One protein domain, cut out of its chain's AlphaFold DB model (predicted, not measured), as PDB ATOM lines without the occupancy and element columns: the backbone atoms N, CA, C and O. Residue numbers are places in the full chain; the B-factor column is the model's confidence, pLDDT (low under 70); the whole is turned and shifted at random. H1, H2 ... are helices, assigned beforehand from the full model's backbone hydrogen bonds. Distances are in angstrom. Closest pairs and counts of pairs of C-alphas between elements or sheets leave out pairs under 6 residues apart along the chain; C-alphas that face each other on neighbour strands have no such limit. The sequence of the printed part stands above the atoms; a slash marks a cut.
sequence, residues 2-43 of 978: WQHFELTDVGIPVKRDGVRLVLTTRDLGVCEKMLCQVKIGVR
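Overview. This is residues 2 to 43 of the 978 residues of the protein "NB-ARC domain-containing protein" of Punica granatum (UniProt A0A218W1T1). Little regular structure is here: the fold is mostly loops, with the short helix H2 towards one end of the longest axis and the shorter H1 at the other. Between them the chain makes a wide loop whose residues 15 to 20 stick out, and the last residues run off as a tail beyond H2. The printed part has 42 residues with two named helices, H1 then H2, and no named strand; its class is all helix, though only 10 residues are in named elements. It is only just compact, close to loose, with a radius of gyration of the C-alphas of 10.9 A and spans of 31 by 21 by 12 A.

Arrangement. H2, residues 28 to 33, and H1, residues 7 to 10, are apart. In H2 every O i to N i+4 pair is within hydrogen-bond range; H1 is too short for such a pair, but its one O i to N i+3 pair is within range.

Along the chain. H2 is 8.9 A long, from C-alpha 28 at (-25.008, -29.878, 20.151) to C-alpha 33. H1 is 5.6 A long and begins at C-alpha 7 at (-25.597, -47.589, 18.108).

Size, cuts and confidence. The two C-alphas farthest apart, of Gly 11 and Arg 43, are 31.5 A apart. The link from H1 to H2 is long, 17 residues, and the printed part has no cut. The pLDDT is under 70 at residues 2, 14 to 17 and 19.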
ATOM      1  N   TRP A   2     -23.363 -35.749  11.726       64.25
ATOM      2  CA  TRP A   2     -24.336 -34.726  11.317       64.25
ATOM      3  C   TRP A   2     -25.785 -35.050  11.711       64.25
ATOM      4  O   TRP A   2     -26.619 -34.154  11.749       64.25
ATOM      5  N   GLN A   3     -26.095 -36.315  12.016       74.81
ATOM      6  CA  GLN A   3     -27.427 -36.769  12.429       74.81
ATOM      7  C   GLN A   3     -27.315 -37.866  13.497       74.81
ATOM      8  O   GLN A   3     -26.259 -38.484  13.646       74.81
ATOM      9  N   HIS A   4     -28.400 -38.084  14.246       81.69
ATOM     10  CA  HIS A   4     -28.515 -39.192  15.199       81.69
ATOM     11  C   HIS A   4     -28.685 -40.543  14.483       81.69
ATOM     12  O   HIS A   4     -29.289 -40.583  13.410       81.69
ATOM     13  N   PHE A   5     -28.198 -41.623  15.092       81.62
ATOM     14  CA  PHE A   5     -28.486 -43.008  14.709       81.62
ATOM     15  C   PHE A   5     -28.421 -43.917  15.944       81.62
ATOM     16  O   PHE A   5     -27.807 -43.555  16.951       81.62
ATOM     17  N   GLU A   6     -29.018 -45.106  15.871       81.81
ATOM     18  CA  GLU A   6     -28.961 -46.081  16.962       81.81
ATOM     19  C   GLU A   6     -27.633 -46.847  16.925       81.81
ATOM     20  O   GLU A   6     -27.248 -47.405  15.900       81.81
ATOM     21  N   LEU A   7     -26.910 -46.920  18.048       80.44
ATOM     22  CA  LEU A   7     -25.597 -47.589  18.108       80.44
ATOM     23  C   LEU A   7     -25.648 -49.059  17.647       80.44
ATOM     24  O   LEU A   7     -24.670 -49.573  17.101       80.44
ATOM     25  N   THR A   8     -26.799 -49.717  17.807       79.44
ATOM     26  CA  THR A   8     -27.044 -51.077  17.312       79.44
ATOM     27  C   THR A   8     -26.959 -51.190  15.794       79.44
ATOM     28  O   THR A   8     -26.505 -52.221  15.302       79.44
ATOM     29  N   ASP A   9     -27.323 -50.141  15.054       79.06
ATOM     30  CA  ASP A   9     -27.341 -50.135  13.584       79.06
ATOM     31  C   ASP A   9     -25.927 -50.207  12.995       79.06
ATOM     32  O   ASP A   9     -25.724 -50.680  11.878       79.06
ATOM     33  N   VAL A  10     -24.929 -49.785  13.775       77.38
ATOM     34  CA  VAL A  10     -23.501 -49.863  13.435       77.38
ATOM     35  C   VAL A  10     -22.773 -50.969  14.211       77.38
ATOM     36  O   VAL A  10     -21.545 -51.009  14.236       77.38
ATOM     37  N   GLY A  11     -23.518 -51.879  14.848       74.88
ATOM     38  CA  GLY A  11     -22.969 -53.037  15.558       74.88
ATOM     39  C   GLY A  11     -22.320 -52.721  16.910       74.88
ATOM     40  O   GLY A  11     -21.597 -53.563  17.443       74.88
ATOM     41  N   ILE A  12     -22.564 -51.536  17.482       75.31
ATOM     42  CA  ILE A  12     -22.045 -51.148  18.799       75.31
ATOM     43  C   ILE A  12     -23.088 -51.521  19.871       75.31
ATOM     44  O   ILE A  12     -24.187 -50.961  19.884       75.31
ATOM     45  N   PRO A  13     -22.784 -52.454  20.795       71.12
ATOM     46  CA  PRO A  13     -23.735 -52.872  21.817       71.12
ATOM     47  C   PRO A  13     -23.999 -51.741  22.820       71.12
ATOM     48  O   PRO A  13     -23.089 -51.218  23.465       71.12
ATOM     49  N   VAL A  14     -25.273 -51.389  22.981       61.25
ATOM     50  CA  VAL A  14     -25.740 -50.379  23.933       61.25
ATOM     51  C   VAL A  14     -25.673 -50.990  25.339       61.25
ATOM     52  O   VAL A  14     -26.555 -51.758  25.708       61.25
ATOM     53  N   LYS A  15     -24.636 -50.633  26.115       58.19
ATOM     54  CA  LYS A  15     -24.344 -51.057  27.513       58.19
ATOM     55  C   LYS A  15     -23.526 -52.349  27.669       58.19
ATOM     56  O   LYS A  15     -24.026 -53.372  28.130       58.19
ATOM     57  N   ARG A  16     -22.222 -52.266  27.390       52.66
ATOM     58  CA  ARG A  16     -21.211 -53.150  27.995       52.66
ATOM     59  C   ARG A  16     -20.297 -52.315  28.886       52.66
ATOM     60  O   ARG A  16     -19.754 -51.313  28.419       52.66
ATOM     61  N   ASP A  17     -20.136 -52.722  30.143       60.62
ATOM     62  CA  ASP A  17     -19.161 -52.105  31.044       60.62
ATOM     63  C   ASP A  17     -17.754 -52.230  30.435       60.62
ATOM     64  O   ASP A  17     -17.370 -53.295  29.955       60.62
ATOM     65  N   GLY A  18     -17.009 -51.118  30.397       70.00
ATOM     66  CA  GLY A  18     -15.623 -51.067  29.908       70.00
ATOM     67  C   GLY A  18     -15.385 -50.383  28.551       70.00
ATOM     68  O   GLY A  18     -14.231 -50.124  28.219       70.00
ATOM     69  N   VAL A  19     -16.421 -50.018  27.781       68.75
ATOM     70  CA  VAL A  19     -16.258 -49.328  26.477       68.75
ATOM     71  C   VAL A  19     -16.553 -47.829  26.597       68.75
ATOM     72  O   VAL A  19     -17.634 -47.435  27.029       68.75
ATOM     73  N   ARG A  20     -15.608 -46.973  26.177       80.69
ATOM     74  CA  ARG A  20     -15.800 -45.515  26.055       80.69
ATOM     75  C   ARG A  20     -15.976 -45.137  24.586       80.69
ATOM     76  O   ARG A  20     -15.085 -45.391  23.783       80.69
ATOM     77  N   LEU A  21     -17.100 -44.508  24.253       80.19
ATOM     78  CA  LEU A  21     -17.375 -43.986  22.916       80.19
ATOM     79  C   LEU A  21     -17.131 -42.473  22.898       80.19
ATOM     80  O   LEU A  21     -17.710 -41.745  23.700       80.19
ATOM     81  N   VAL A  22     -16.283 -42.004  21.982       86.81
ATOM     82  CA  VAL A  22     -16.048 -40.573  21.742       86.81
ATOM     83  C   VAL A  22     -16.673 -40.208  20.402       86.81
ATOM     84  O   VAL A  22     -16.380 -40.836  19.389       86.81
ATOM     85  N   LEU A  23     -17.541 -39.198  20.403       82.88
ATOM     86  CA  LEU A  23     -18.238 -38.704  19.218       82.88
ATOM     87  C   LEU A  23     -17.871 -37.237  18.999       82.88
ATOM     88  O   LEU A  23     -17.855 -36.452  19.946       82.88
ATOM     89  N   THR A  24     -17.621 -36.856  17.750       84.81
ATOM     90  CA  THR A  24     -17.397 -35.461  17.355       84.81
ATOM     91  C   THR A  24     -18.561 -34.975  16.491       84.81
ATOM     92  O   THR A  24     -19.027 -35.657  15.570       84.81
ATOM     93  N   THR A  25     -19.088 -33.791  16.795       80.69
ATOM     94  CA  THR A  25     -20.167 -33.149  16.032       80.69
ATOM     95  C   THR A  25     -20.073 -31.633  16.157       80.69
ATOM     96  O   THR A  25     -19.582 -31.123  17.162       80.69
ATOM     97  N   ARG A  26     -20.542 -30.926  15.124       74.06
ATOM     98  CA  ARG A  26     -20.713 -29.468  15.135       74.06
ATOM     99  C   ARG A  26     -22.093 -29.051  15.672       74.06
ATOM    100  O   ARG A  26     -22.312 -27.869  15.901       74.06
ATOM    101  N   ASP A  27     -23.007 -30.004  15.888       77.69
ATOM    102  CA  ASP A  27     -24.372 -29.764  16.368       77.69
ATOM    103  C   ASP A  27     -24.568 -30.358  17.773       77.69
ATOM    104  O   ASP A  27     -24.591 -31.576  17.971       77.69
ATOM    105  N   LEU A  28     -24.750 -29.483  18.765       83.75
ATOM    106  CA  LEU A  28     -25.008 -29.878  20.151       83.75
ATOM    107  C   LEU A  28     -26.273 -30.747  20.287       83.75
ATOM    108  O   LEU A  28     -26.311 -31.643  21.135       83.75
ATOM    109  N   GLY A  29     -27.270 -30.540  19.425       85.50
ATOM    110  CA  GLY A  29     -28.492 -31.336  19.379       85.50
ATOM    111  C   GLY A  29     -28.239 -32.790  18.974       85.50
ATOM    112  O   GLY A  29     -28.958 -33.684  19.421       85.50
ATOM    113  N   VAL A  30     -27.185 -33.073  18.199       86.88
ATOM    114  CA  VAL A  30     -26.767 -34.456  17.909       86.88
ATOM    115  C   VAL A  30     -26.208 -35.116  19.170       86.88
ATOM    116  O   VAL A  30     -26.576 -36.251  19.457       86.88
ATOM    117  N   CYS A  31     -25.404 -34.413  19.978       86.50
ATOM    118  CA  CYS A  31     -24.935 -34.938  21.271       86.50
ATOM    119  C   CYS A  31     -26.089 -35.255  22.232       86.50
ATOM    120  O   CYS A  31     -26.006 -36.204  23.008       86.50
ATOM    121  N   GLU A  32     -27.153 -34.451  22.204       86.44
ATOM    122  CA  GLU A  32     -28.355 -34.679  23.012       86.44
ATOM    123  C   GLU A  32     -29.127 -35.908  22.550       86.44
ATOM    124  O   GLU A  32     -29.435 -36.775  23.366       86.44
ATOM    125  N   LYS A  33     -29.370 -36.022  21.242       87.38
ATOM    126  CA  LYS A  33     -30.064 -37.173  20.652       87.38
ATOM    127  C   LYS A  33     -29.282 -38.479  20.813       87.38
ATOM    128  O   LYS A  33     -29.893 -39.520  20.996       87.38
ATOM    129  N   MET A  34     -27.948 -38.418  20.796       86.25
ATOM    130  CA  MET A  34     -27.062 -39.566  21.040       86.25
ATOM    131  C   MET A  34     -26.874 -39.895  22.529       86.25
ATOM    132  O   MET A  34     -26.126 -40.815  22.857       86.25
ATOM    133  N   LEU A  35     -27.520 -39.152  23.438       84.06
ATOM    134  CA  LEU A  35     -27.447 -39.354  24.889       84.06
ATOM    135  C   LEU A  35     -26.003 -39.342  25.439       84.06
ATOM    136  O   LEU A  35     -25.670 -40.092  26.360       84.06
ATOM    137  N   CYS A  36     -25.136 -38.483  24.885       84.56
ATOM    138  CA  CYS A  36     -23.740 -38.362  25.315       84.56
ATOM    139  C   CYS A  36     -23.647 -37.974  26.800       84.56
ATOM    140  O   CYS A  36     -24.187 -36.943  27.210       84.56
ATOM    141  N   GLN A  37     -22.909 -38.758  27.595       85.62
ATOM    142  CA  GLN A  37     -22.761 -38.527  29.040       85.62
ATOM    143  C   GLN A  37     -21.854 -37.330  29.347       85.62
ATOM    144  O   GLN A  37     -22.098 -36.591  30.298       85.62
ATOM    145  N   VAL A  38     -20.811 -37.134  28.537       86.81
ATOM    146  CA  VAL A  38     -19.863 -36.021  28.660       86.81
ATOM    147  C   VAL A  38     -19.870 -35.233  27.356       86.81
ATOM    148  O   VAL A  38     -19.662 -35.794  26.282       86.81
ATOM    149  N   LYS A  39     -20.108 -33.924  27.455       89.62
ATOM    150  CA  LYS A  39     -20.088 -32.992  26.325       89.62
ATOM    151  C   LYS A  39     -18.895 -32.058  26.501       89.62
ATOM    152  O   LYS A  39     -18.870 -31.266  27.440       89.62
ATOM    153  N   ILE A  40     -17.908 -32.168  25.618       86.56
ATOM    154  CA  ILE A  40     -16.705 -31.330  25.637       86.56
ATOM    155  C   ILE A  40     -16.829 -30.320  24.499       86.56
ATOM    156  O   ILE A  40     -16.859 -30.700  23.331       86.56
ATOM    157  N   GLY A  41     -16.930 -29.036  24.841       83.12
ATOM    158  CA  GLY A  41     -16.895 -27.962  23.852       83.12
ATOM    159  C   GLY A  41     -15.454 -27.669  23.445       83.12
ATOM    160  O   GLY A  41     -14.674 -27.205  24.274       83.12
ATOM    161  N   VAL A  42     -15.108 -27.919  22.182       82.06
ATOM    162  CA  VAL A  42     -13.806 -27.531  21.620       82.06
ATOM    163  C   VAL A  42     -13.882 -26.053  21.238       82.06
ATOM    164  O   VAL A  42     -14.656 -25.682  20.357       82.06
ATOM    165  N   ARG A  43     -13.139 -25.199  21.952       85.00
ATOM    166  CA  ARG A  43     -13.084 -23.755  21.674       85.00
ATOM    167  C   ARG A  43     -12.087 -23.463  20.541       85.00
ATOM    168  O   ARG A  43     -11.146 -24.241  20.379       85.00
TER     169      ARG A  43